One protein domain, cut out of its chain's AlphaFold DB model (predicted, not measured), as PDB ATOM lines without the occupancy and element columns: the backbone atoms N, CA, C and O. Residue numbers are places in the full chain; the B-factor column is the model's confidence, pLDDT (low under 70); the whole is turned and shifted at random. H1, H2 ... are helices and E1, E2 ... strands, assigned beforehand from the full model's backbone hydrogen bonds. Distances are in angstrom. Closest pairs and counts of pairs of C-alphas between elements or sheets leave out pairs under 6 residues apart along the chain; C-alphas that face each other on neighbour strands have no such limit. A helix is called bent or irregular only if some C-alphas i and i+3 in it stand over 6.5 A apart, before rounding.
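AT A GLANCE: This is residues 9 to 57 and 76 to 106 of the 158 residues of an uncharacterized protein of Portunus trituberculatus (UniProt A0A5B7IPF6). Picture a short ribbon of two antiparallel strands, E1 and E2, with the small helix H1 packed at E1, and two helices beyond it: H2, which leads straight into E2, and the long bent helix H3, whose arm H3a runs side by side with H2 the opposite way. The far end of H3, residues 94 to 106, sticks out free of the rest. The printed part has 80 residues, in the order H1, E1, H2, E2, H3, and is mostly helix, with one sheet in the order E1, E2. It is elongated, spanning 41 by 25 by 25 A, and only just loose, close to compact, with a radius of gyration of the C-alphas of 14.1 A.

IN THESE COORDINATES: Find C-alpha 9 at (-38.996, -49.805, -25.538); there H1 begins and runs through residues 9 to 16, 10.4 A long. E1 follows at residues 20 to 24, 13.1 A. H2 holds residues 38 to 48 and is 15.3 A long; E2, residues 49 to 53, follows directly and is 13.2 A. Past the cut, look for C-alpha 76 at (-45.717, -39.187, -51.410), where H3 begins, residues 76 to 106. By its hydrogen bonds it was assigned as one helix, but it is bent: C-alphas 95 and 98 are 7.4 A apart. Its arm H3a, residues 76 to 95, is 28.5 A long; its arm H3b, residues 98 to 106, is 14.4 A long and irregular, with C-alphas 98 and 101 7.0 A apart, and ends at C-alpha 106 (-49.307, -63.000, -17.196).

HOW THE PARTS SIT: Start at the sheet, where E1 and E2 are antiparallel at 148 degrees; N 21 and O 52, 2.8 A, and N 50 and O 23, 2.9 A, are within hydrogen-bond range. Look next at H1 and E1: their closest C-alphas, those of Leu 15 and Thr 21, are 6.1 A apart. H2 and H3a are close but not clearly touching; their closest C-alphas, those of Phe 46 and Asn 82, are 7.5 A apart. These two run opposite ways at a shallow tilt of 28 degrees. E2 and H3a are near each other, with 5 pairs of C-alphas within 10 A. H3a and H3b stand at a steep tilt of 69 degrees, only just short of about perpendicular. H1 and H2 are apart. In H1, H2 and H3a every O i to N i+4 pair is within hydrogen-bond range; in H3b 1 of 5 is, beside 3 of 6 O i to N i+3 pairs.

THE WHOLE: The two C-alphas farthest apart, those of Asp 76 and Pro 105, are 43.6 A apart. Residues 58 to 75 are not printed, and C-alphas 57 and 76 are 28.2 A apart across the cut. The link from E1 to H2, residues 25 to 37, is long. Mean pLDDT of the printed part is 74.6; look for values under 70 at residues 9 to 22, 25 to 34 and 53 to 57.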
ATOM      1  N   GLY A   9     -40.262 -49.067 -25.483       52.31
ATOM      2  CA  GLY A   9     -38.996 -49.805 -25.538       52.31
ATOM      3  C   GLY A   9     -39.071 -51.122 -26.325       52.31
ATOM      4  O   GLY A   9     -38.137 -51.456 -27.049       52.31
ATOM      5  N   GLN A  10     -40.196 -51.845 -26.282       52.59
ATOM      6  CA  GLN A  10     -40.394 -53.043 -27.110       52.59
ATOM      7  C   GLN A  10     -40.564 -52.681 -28.593       52.59
ATOM      8  O   GLN A  10     -40.060 -53.387 -29.467       52.59
ATOM      9  N   LEU A  11     -41.202 -51.538 -28.875       56.38
ATOM     10  CA  LEU A  11     -41.322 -50.990 -30.227       56.38
ATOM     11  C   LEU A  11     -39.945 -50.584 -30.781       56.38
ATOM     12  O   LEU A  11     -39.609 -50.941 -31.906       56.38
ATOM     13  N   GLN A  12     -39.114 -49.911 -29.977       57.03
ATOM     14  CA  GLN A  12     -37.741 -49.541 -30.343       57.03
ATOM     15  C   GLN A  12     -36.864 -50.767 -30.621       57.03
ATOM     16  O   GLN A  12     -36.168 -50.789 -31.632       57.03
ATOM     17  N   ASN A  13     -36.949 -51.813 -29.793       52.97
ATOM     18  CA  ASN A  13     -36.193 -53.053 -29.999       52.97
ATOM     19  C   ASN A  13     -36.627 -53.801 -31.271       52.97
ATOM     20  O   ASN A  13     -35.788 -54.322 -32.006       52.97
ATOM     21  N   SER A  14     -37.931 -53.839 -31.554       58.03
ATOM     22  CA  SER A  14     -38.470 -54.453 -32.774       58.03
ATOM     23  C   SER A  14     -38.078 -53.674 -34.039       58.03
ATOM     24  O   SER A  14     -37.735 -54.269 -35.060       58.03
ATOM     25  N   LEU A  15     -38.058 -52.340 -33.963       60.94
ATOM     26  CA  LEU A  15     -37.647 -51.469 -35.066       60.94
ATOM     27  C   LEU A  15     -36.138 -51.514 -35.316       60.94
ATOM     28  O   LEU A  15     -35.728 -51.581 -36.474       60.94
ATOM     29  N   ALA A  16     -35.321 -51.586 -34.262       60.66
ATOM     30  CA  ALA A  16     -33.873 -51.728 -34.382       60.66
ATOM     31  C   ALA A  16     -33.484 -53.007 -35.143       60.66
ATOM     32  O   ALA A  16     -32.633 -52.960 -36.028       60.66
ATOM     33  N   ARG A  17     -34.185 -54.126 -34.897       59.69
ATOM     34  CA  ARG A  17     -34.011 -55.383 -35.660       59.69
ATOM     35  C   ARG A  17     -34.326 -55.241 -37.153       59.69
ATOM     36  O   ARG A  17     -33.858 -56.046 -37.948       59.69
ATOM     37  N   LYS A  18     -35.116 -54.234 -37.534       64.81
ATOM     38  CA  LYS A  18     -35.471 -53.906 -38.924       64.81
ATOM     39  C   LYS A  18     -34.673 -52.714 -39.478       64.81
ATOM     40  O   LYS A  18     -35.028 -52.196 -40.532       64.81
ATOM     41  N   GLY A  19     -33.626 -52.263 -38.777       63.09
ATOM     42  CA  GLY A  19     -32.793 -51.128 -39.193       63.09
ATOM     43  C   GLY A  19     -33.507 -49.774 -39.126       63.09
ATOM     44  O   GLY A  19     -33.165 -48.857 -39.870       63.09
ATOM     45  N   LEU A  20     -34.523 -49.644 -38.270       65.88
ATOM     46  CA  LEU A  20     -35.337 -48.439 -38.119       65.88
ATOM     47  C   LEU A  20     -35.221 -47.877 -36.696       65.88
ATOM     48  O   LEU A  20     -35.227 -48.617 -35.714       65.88
ATOM     49  N   THR A  21     -35.177 -46.553 -36.574       69.25
ATOM     50  CA  THR A  21     -35.275 -45.810 -35.311       69.25
ATOM     51  C   THR A  21     -36.497 -44.904 -35.310       69.25
ATOM     52  O   THR A  21     -36.931 -44.400 -36.340       69.25
ATOM     53  N   LEU A  22     -37.061 -44.682 -34.124       69.25
ATOM     54  CA  LEU A  22     -38.109 -43.688 -33.902       69.25
ATOM     55  C   LEU A  22     -37.476 -42.405 -33.370       69.25
ATOM     56  O   LEU A  22     -36.975 -42.385 -32.244       69.25
ATOM     57  N   LYS A  23     -37.550 -41.328 -34.149       73.00
ATOM     58  CA  LYS A  23     -37.233 -39.981 -33.686       73.00
ATOM     59  C   LYS A  23     -38.500 -39.320 -33.167       73.00
ATOM     60  O   LYS A  23     -39.523 -39.250 -33.840       73.00
ATOM     61  N   LYS A  24     -38.428 -38.828 -31.938       71.19
ATOM     62  CA  LYS A  24     -39.535 -38.145 -31.272       71.19
ATOM     63  C   LYS A  24     -39.568 -36.678 -31.713       71.19
ATOM     64  O   LYS A  24     -38.581 -35.968 -31.532       71.19
ATOM     65  N   LEU A  25     -40.691 -36.223 -32.268       68.12
ATOM     66  CA  LEU A  25     -40.840 -34.862 -32.804       68.12
ATOM     67  C   LEU A  25     -41.226 -33.838 -31.726       68.12
ATOM     68  O   LEU A  25     -40.895 -32.660 -31.841       68.12
ATOM     69  N   ARG A  26     -41.894 -34.272 -30.649       66.31
ATOM     70  CA  ARG A  26     -42.353 -33.399 -29.552       66.31
ATOM     71  C   ARG A  26     -41.885 -33.900 -28.193       66.31
ATOM     72  O   ARG A  26     -41.913 -35.092 -27.935       66.31
ATOM     73  N   ARG A  27     -41.502 -33.001 -27.275       55.28
ATOM     74  CA  ARG A  27     -40.973 -33.366 -25.938       55.28
ATOM     75  C   ARG A  27     -41.962 -34.166 -25.074       55.28
ATOM     76  O   ARG A  27     -41.534 -35.075 -24.358       55.28
ATOM     77  N   ARG A  28     -43.267 -33.887 -25.155       55.66
ATOM     78  CA  ARG A  28     -44.301 -34.603 -24.389       55.66
ATOM     79  C   ARG A  28     -44.856 -35.772 -25.201       55.66
ATOM     80  O   ARG A  28     -45.379 -35.567 -26.286       55.66
ATOM     81  N   CYS A  29     -44.733 -36.979 -24.655       56.09
ATOM     82  CA  CYS A  29     -45.523 -38.123 -25.106       56.09
ATOM     83  C   CYS A  29     -46.816 -38.144 -24.304       56.09
ATOM     84  O   CYS A  29     -46.781 -37.933 -23.090       56.09
ATOM     85  N   VAL A  30     -47.928 -38.424 -24.970       60.25
ATOM     86  CA  VAL A  30     -49.187 -38.711 -24.286       60.25
ATOM     87  C   VAL A  30     -49.044 -40.065 -23.582       60.25
ATOM     88  O   VAL A  30     -48.374 -40.975 -24.082       60.25
ATOM     89  N   ARG A  31     -49.599 -40.182 -22.372       62.91
ATOM     90  CA  ARG A  31     -49.623 -41.459 -21.651       62.91
ATOM     91  C   ARG A  31     -50.548 -42.417 -22.393       62.91
ATOM     92  O   ARG A  31     -51.610 -42.010 -22.837       62.91
ATOM     93  N   LYS A  32     -50.178 -43.694 -22.471       66.38
ATOM     94  CA  LYS A  32     -50.991 -44.718 -23.151       66.38
ATOM     95  C   LYS A  32     -52.381 -44.897 -22.557       66.38
ATOM     96  O   LYS A  32     -53.318 -45.170 -23.285       66.38
ATOM     97  N   SER A  33     -52.492 -44.696 -21.249       65.75
ATOM     98  CA  SER A  33     -53.758 -44.681 -20.519       65.75
ATOM     99  C   SER A  33     -54.680 -43.522 -20.916       65.75
ATOM    100  O   SER A  33     -55.797 -43.459 -20.428       65.75
ATOM    101  N   GLY A  34     -54.189 -42.567 -21.710       69.25
ATOM    102  CA  GLY A  34     -54.956 -41.433 -22.215       69.25
ATOM    103  C   GLY A  34     -55.564 -41.664 -23.596       69.25
ATOM    104  O   GLY A  34     -56.036 -40.694 -24.170       69.25
ATOM    105  N   PHE A  35     -55.506 -42.888 -24.131       78.00
ATOM    106  CA  PHE A  35     -56.150 -43.249 -25.392       78.00
ATOM    107  C   PHE A  35     -57.287 -44.229 -25.133       78.00
ATOM    108  O   PHE A  35     -57.122 -45.177 -24.359       78.00
ATOM    109  N   GLU A  36     -58.419 -44.009 -25.789       76.25
ATOM    110  CA  GLU A  36     -59.594 -44.872 -25.651       76.25
ATOM    111  C   GLU A  36     -59.463 -46.141 -26.498       76.25
ATOM    112  O   GLU A  36     -59.917 -47.214 -26.093       76.25
ATOM    113  N   ASP A  37     -58.784 -46.044 -27.645       81.12
ATOM    114  CA  ASP A  37     -58.603 -47.153 -28.572       81.12
ATOM    115  C   ASP A  37     -57.216 -47.190 -29.252       81.12
ATOM    116  O   ASP A  37     -56.377 -46.286 -29.154       81.12
ATOM    117  N   PHE A  38     -56.952 -48.297 -29.952       81.62
ATOM    118  CA  PHE A  38     -55.699 -48.501 -30.679       81.62
ATOM    119  C   PHE A  38     -55.545 -47.556 -31.883       81.62
ATOM    120  O   PHE A  38     -54.422 -47.216 -32.262       81.62
ATOM    121  N   SER A  39     -56.646 -47.104 -32.482       82.81
ATOM    122  CA  SER A  39     -56.638 -46.202 -33.636       82.81
ATOM    123  C   SER A  39     -56.154 -44.807 -33.251       82.81
ATOM    124  O   SER A  39     -55.312 -44.230 -33.943       82.81
ATOM    125  N   GLU A  40     -56.615 -44.299 -32.115       81.62
ATOM    126  CA  GLU A  40     -56.184 -43.048 -31.511       81.62
ATOM    127  C   GLU A  40     -54.701 -43.102 -31.135       81.62
ATOM    128  O   GLU A  40     -53.933 -42.194 -31.472       81.62
ATOM    129  N   TYR A  41     -54.268 -44.213 -30.531       81.81
ATOM    130  CA  TYR A  41     -52.858 -44.452 -30.231       81.81
ATOM    131  C   TYR A  41     -51.983 -44.438 -31.495       81.81
ATOM    132  O   TYR A  41     -50.946 -43.768 -31.525       81.81
ATOM    133  N   LYS A  42     -52.396 -45.135 -32.563       82.94
ATOM    134  CA  LYS A  42     -51.678 -45.133 -33.850       82.94
ATOM    135  C   LYS A  42     -51.593 -43.734 -34.450       82.94
ATOM    136  O   LYS A  42     -50.506 -43.325 -34.854       82.94
ATOM    137  N   ARG A  43     -52.708 -42.994 -34.493       82.00
ATOM    138  CA  ARG A  43     -52.739 -41.616 -35.007       82.00
ATOM    139  C   ARG A  43     -51.734 -40.745 -34.257       82.00
ATOM    140  O   ARG A  43     -50.909 -40.082 -34.880       82.00
ATOM    141  N   ASN A  44     -51.713 -40.848 -32.928       81.12
ATOM    142  CA  ASN A  44     -50.753 -40.124 -32.107       81.12
ATOM    143  C   ASN A  44     -49.291 -40.485 -32.430       81.12
ATOM    144  O   ASN A  44     -48.432 -39.601 -32.418       81.12
ATOM    145  N   ILE A  45     -48.997 -41.754 -32.740       80.25
ATOM    146  CA  ILE A  45     -47.652 -42.167 -33.160       80.25
ATOM    147  C   ILE A  45     -47.252 -41.457 -34.455       80.25
ATOM    148  O   ILE A  45     -46.185 -40.850 -34.501       80.25
ATOM    149  N   PHE A  46     -48.092 -41.496 -35.490       80.44
ATOM    150  CA  PHE A  46     -47.752 -40.893 -36.783       80.44
ATOM    151  C   PHE A  46     -47.679 -39.359 -36.739       80.44
ATOM    152  O   PHE A  46     -46.942 -38.765 -37.520       80.44
ATOM    153  N   GLU A  47     -48.376 -38.714 -35.802       79.62
ATOM    154  CA  GLU A  47     -48.301 -37.262 -35.596       79.62
ATOM    155  C   GLU A  47     -47.053 -36.813 -34.820       79.62
ATOM    156  O   GLU A  47     -46.555 -35.703 -35.015       79.62
ATOM    157  N   ASN A  48     -46.563 -37.639 -33.889       77.69
ATOM    158  CA  ASN A  48     -45.543 -37.219 -32.919       77.69
ATOM    159  C   ASN A  48     -44.187 -37.903 -33.103       77.69
ATOM    160  O   ASN A  48     -43.227 -37.554 -32.400       77.69
ATOM    161  N   TYR A  49     -44.086 -38.851 -34.033       74.56
ATOM    162  CA  TYR A  49     -42.872 -39.608 -34.279       74.56
ATOM    163  C   TYR A  49     -42.558 -39.731 -35.764       74.56
ATOM    164  O   TYR A  49     -43.428 -39.939 -36.603       74.56
ATOM    165  N   GLU A  50     -41.268 -39.674 -36.066       76.31
ATOM    166  CA  GLU A  50     -40.721 -39.891 -37.393       76.31
ATOM    167  C   GLU A  50     -39.884 -41.173 -37.387       76.31
ATOM    168  O   GLU A  50     -38.993 -41.347 -36.552       76.31
ATOM    169  N   PHE A  51     -40.156 -42.087 -38.318       71.12
ATOM    170  CA  PHE A  51     -39.339 -43.289 -38.480       71.12
ATOM    171  C   PHE A  51     -38.136 -42.970 -39.372       71.12
ATOM    172  O   PHE A  51     -38.310 -42.604 -40.537       71.12
ATOM    173  N   GLN A  52     -36.928 -43.154 -38.850       72.38
ATOM    174  CA  GLN A  52     -35.659 -42.944 -39.546       72.38
ATOM    175  C   GLN A  52     -34.966 -44.291 -39.799       72.38
ATOM    176  O   GLN A  52     -35.184 -45.249 -39.060       72.38
ATOM    177  N   LYS A  53     -34.153 -44.398 -40.855       66.31
ATOM    178  CA  LYS A  53     -33.291 -45.573 -41.072       66.31
ATOM    179  C   LYS A  53     -32.003 -45.420 -40.264       66.31
ATOM    180  O   LYS A  53     -31.440 -44.331 -40.205       66.31
ATOM    181  N   ILE A  54     -31.532 -46.512 -39.677       59.53
ATOM    182  CA  ILE A  54     -30.226 -46.585 -39.017       59.53
ATOM    183  C   ILE A  54     -29.166 -46.784 -40.112       59.53
ATOM    184  O   ILE A  54     -29.247 -47.758 -40.858       59.53
ATOM    185  N   GLN A  55     -28.194 -45.873 -40.232       53.97
ATOM    186  CA  GLN A  55     -26.974 -46.133 -41.010       53.97
ATOM    187  C   GLN A  55     -26.021 -47.026 -40.204       53.97
ATOM    188  O   GLN A  55     -26.065 -47.035 -38.975       53.97
ATOM    189  N   SER A  56     -25.160 -47.760 -40.906       49.19
ATOM    190  CA  SER A  56     -24.295 -48.856 -40.440       49.19
ATOM    191  C   SER A  56     -23.341 -48.553 -39.271       49.19
ATOM    192  O   SER A  56     -22.669 -49.471 -38.823       49.19
ATOM    193  N   ASP A  57     -23.298 -47.323 -38.753       44.38
ATOM    194  CA  ASP A  57     -22.271 -46.865 -37.807       44.38
ATOM    195  C   ASP A  57     -22.823 -46.396 -36.443       44.38
ATOM    196  O   ASP A  57     -22.208 -45.607 -35.730       44.38
ATOM    197  N   ASP A  76     -44.962 -38.025 -50.931       73.56
ATOM    198  CA  ASP A  76     -45.717 -39.187 -51.410       73.56
ATOM    199  C   ASP A  76     -45.135 -40.526 -50.932       73.56
ATOM    200  O   ASP A  76     -45.864 -41.430 -50.526       73.56
ATOM    201  N   GLN A  77     -43.806 -40.655 -50.904       75.38
ATOM    202  CA  GLN A  77     -43.129 -41.872 -50.449       75.38
ATOM    203  C   GLN A  77     -43.212 -42.030 -48.923       75.38
ATOM    204  O   GLN A  77     -43.276 -43.148 -48.403       75.38
ATOM    205  N   ILE A  78     -43.217 -40.916 -48.183       72.81
ATOM    206  CA  ILE A  78     -43.435 -40.915 -46.730       72.81
ATOM    207  C   ILE A  78     -44.874 -41.348 -46.428       72.81
ATOM    208  O   ILE A  78     -45.089 -42.186 -45.544       72.81
ATOM    209  N   LEU A  79     -45.839 -40.818 -47.180       77.62
ATOM    210  CA  LEU A  79     -47.252 -41.158 -47.066       77.62
ATOM    211  C   LEU A  79     -47.505 -42.640 -47.375       77.62
ATOM    212  O   LEU A  79     -48.152 -43.329 -46.583       77.62
ATOM    213  N   GLU A  80     -46.938 -43.159 -48.464       80.50
ATOM    214  CA  GLU A  80     -47.040 -44.572 -48.839       80.50
ATOM    215  C   GLU A  80     -46.454 -45.481 -47.747       80.50
ATOM    216  O   GLU A  80     -47.079 -46.453 -47.308       80.50
ATOM    217  N   ARG A  81     -45.275 -45.127 -47.220       80.56
ATOM    218  CA  ARG A  81     -44.637 -45.879 -46.135       80.56
ATOM    219  C   ARG A  81     -45.492 -45.892 -44.870       80.56
ATOM    220  O   ARG A  81     -45.669 -46.954 -44.274       80.56
ATOM    221  N   ASN A  82     -45.995 -44.737 -44.439       80.44
ATOM    222  CA  ASN A  82     -46.822 -44.638 -43.236       80.44
ATOM    223  C   ASN A  82     -48.118 -45.442 -43.393       80.44
ATOM    224  O   ASN A  82     -48.503 -46.161 -42.471       80.44
ATOM    225  N   THR A  83     -48.720 -45.407 -44.583       83.38
ATOM    226  CA  THR A  83     -49.895 -46.218 -44.931       83.38
ATOM    227  C   THR A  83     -49.592 -47.710 -44.800       83.38
ATOM    228  O   THR A  83     -50.319 -48.439 -44.126       83.38
ATOM    229  N   ARG A  84     -48.457 -48.168 -45.347       84.00
ATOM    230  CA  ARG A  84     -48.016 -49.567 -45.233       84.00
ATOM    231  C   ARG A  84     -47.745 -49.986 -43.785       84.00
ATOM    232  O   ARG A  84     -48.113 -51.094 -43.386       84.00
ATOM    233  N   ILE A  85     -47.104 -49.122 -42.994       82.19
ATOM    234  CA  ILE A  85     -46.849 -49.380 -41.569       82.19
ATOM    235  C   ILE A  85     -48.177 -49.477 -40.816       82.19
ATOM    236  O   ILE A  85     -48.353 -50.421 -40.048       82.19
ATOM    237  N   SER A  86     -49.116 -48.557 -41.061       83.19
ATOM    238  CA  SER A  86     -50.439 -48.582 -40.428       83.19
ATOM    239  C   SER A  86     -51.179 -49.878 -40.740       83.19
ATOM    240  O   SER A  86     -51.605 -50.558 -39.812       83.19
ATOM    241  N   ALA A  87     -51.244 -50.279 -42.012       85.69
ATOM    242  CA  ALA A  87     -51.899 -51.526 -42.409       85.69
ATOM    243  C   ALA A  87     -51.259 -52.755 -41.741       85.69
ATOM    244  O   ALA A  87     -51.953 -53.641 -41.251       85.69
ATOM    245  N   THR A  88     -49.925 -52.785 -41.648       86.81
ATOM    246  CA  THR A  88     -49.206 -53.872 -40.964       86.81
ATOM    247  C   THR A  88     -49.533 -53.914 -39.468       86.81
ATOM    248  O   THR A  88     -49.671 -54.995 -38.895       86.81
ATOM    249  N   LEU A  89     -49.647 -52.748 -38.821       84.19
ATOM    250  CA  LEU A  89     -50.038 -52.649 -37.414       84.19
ATOM    251  C   LEU A  89     -51.472 -53.133 -37.197       84.19
ATOM    252  O   LEU A  89     -51.707 -53.837 -36.220       84.19
ATOM    253  N   ASP A  90     -52.388 -52.818 -38.111       86.94
ATOM    254  CA  ASP A  90     -53.772 -53.295 -38.075       86.94
ATOM    255  C   ASP A  90     -53.863 -54.811 -38.193       86.94
ATOM    256  O   ASP A  90     -54.476 -55.465 -37.351       86.94
ATOM    257  N   THR A  91     -53.166 -55.391 -39.173       90.06
ATOM    258  CA  THR A  91     -53.085 -56.850 -39.307       90.06
ATOM    259  C   THR A  91     -52.492 -57.492 -38.054       90.06
ATOM    260  O   THR A  91     -53.003 -58.494 -37.568       90.06
ATOM    261  N   CYS A  92     -51.428 -56.914 -37.492       85.44
ATOM    262  CA  CYS A  92     -50.805 -57.434 -36.277       85.44
ATOM    263  C   CYS A  92     -51.752 -57.372 -35.071       85.44
ATOM    264  O   CYS A  92     -51.834 -58.339 -34.314       85.44
ATOM    265  N   PHE A  93     -52.463 -56.253 -34.911       86.62
ATOM    266  CA  PHE A  93     -53.424 -56.046 -33.838       86.62
ATOM    267  C   PHE A  93     -54.538 -57.084 -33.904       86.62
ATOM    268  O   PHE A  93     -54.714 -57.825 -32.942       86.62
ATOM    269  N   GLU A  94     -55.221 -57.213 -35.042       91.06
ATOM    270  CA  GLU A  94     -56.320 -58.174 -35.184       91.06
ATOM    271  C   GLU A  94     -55.835 -59.622 -35.032       91.06
ATOM    272  O   GLU A  94     -56.452 -60.405 -34.308       91.06
ATOM    273  N   ASN A  95     -54.664 -59.960 -35.586       93.69
ATOM    274  CA  ASN A  95     -54.088 -61.299 -35.450       93.69
ATOM    275  C   ASN A  95     -53.775 -61.688 -34.002       93.69
ATOM    276  O   ASN A  95     -53.777 -62.874 -33.705       93.69
ATOM    277  N   HIS A  96     -53.495 -60.740 -33.101       89.50
ATOM    278  CA  HIS A  96     -53.093 -61.042 -31.717       89.50
ATOM    279  C   HIS A  96     -54.100 -60.588 -30.663       89.50
ATOM    280  O   HIS A  96     -53.910 -60.874 -29.483       89.50
ATOM    281  N   LYS A  97     -55.188 -59.930 -31.065       87.69
ATOM    282  CA  LYS A  97     -56.244 -59.432 -30.178       87.69
ATOM    283  C   LYS A  97     -56.826 -60.518 -29.279       87.69
ATOM    284  O   LYS A  97     -57.104 -60.272 -28.110       87.69
ATOM    285  N   HIS A  98     -56.943 -61.740 -29.800       90.88
ATOM    286  CA  HIS A  98     -57.416 -62.902 -29.045       90.88
ATOM    287  C   HIS A  98     -56.497 -63.291 -27.872       90.88
ATOM    288  O   HIS A  98     -56.958 -63.932 -26.934       90.88
ATOM    289  N   ASN A  99     -55.224 -62.880 -27.890       90.81
ATOM    290  CA  ASN A  99     -54.266 -63.126 -26.810       90.81
ATOM    291  C   ASN A  99     -54.287 -62.040 -25.730       90.81
ATOM    292  O   ASN A  99     -53.668 -62.217 -24.687       90.81
ATOM    293  N   PHE A 100     -54.972 -60.912 -25.940       88.38
ATOM    294  CA  PHE A 100     -54.986 -59.819 -24.962       88.38
ATOM    295  C   PHE A 100     -55.551 -60.211 -23.592       88.38
ATOM    296  O   PHE A 100     -54.992 -59.751 -22.597       88.38
ATOM    297  N   PRO A 101     -56.559 -61.100 -23.484       90.88
ATOM    298  CA  PRO A 101     -56.991 -61.612 -22.187       90.88
ATOM    299  C   PRO A 101     -55.883 -62.328 -21.401       90.88
ATOM    300  O   PRO A 101     -55.987 -62.438 -20.188       90.88
ATOM    301  N   LEU A 102     -54.816 -62.800 -22.060       91.06
ATOM    302  CA  LEU A 102     -53.675 -63.445 -21.402       91.06
ATOM    303  C   LEU A 102     -52.701 -62.441 -20.770       91.06
ATOM    304  O   LEU A 102     -51.852 -62.847 -19.979       91.06
ATOM    305  N   ILE A 103     -52.805 -61.149 -21.097       89.19
ATOM    306  CA  ILE A 103     -51.933 -60.114 -20.529       89.19
ATOM    307  C   ILE A 103     -52.168 -60.005 -19.024       89.19
ATOM    308  O   ILE A 103     -51.210 -60.023 -18.264       89.19
ATOM    309  N   GLU A 104     -53.424 -59.969 -18.582       88.75
ATOM    310  CA  GLU A 104     -53.771 -59.852 -17.163       88.75
ATOM    311  C   GLU A 104     -53.219 -61.001 -16.295       88.75
ATOM    312  O   GLU A 104     -52.493 -60.709 -15.341       88.75
ATOM    313  N   PRO A 105     -53.451 -62.294 -16.603       94.06
ATOM    314  CA  PRO A 105     -52.879 -63.384 -15.817       94.06
ATOM    315  C   PRO A 105     -51.350 -63.433 -15.912       94.06
ATOM    316  O   PRO A 105     -50.693 -63.760 -14.923       94.06
ATOM    317  N   LEU A 106     -50.760 -63.078 -17.059       92.94
ATOM    318  CA  LEU A 106     -49.307 -63.000 -17.196       92.94
ATOM    319  C   LEU A 106     -48.718 -61.891 -16.313       92.94
ATOM    320  O   LEU A 106     -47.744 -62.132 -15.603       92.94
TER     321      LEU A 106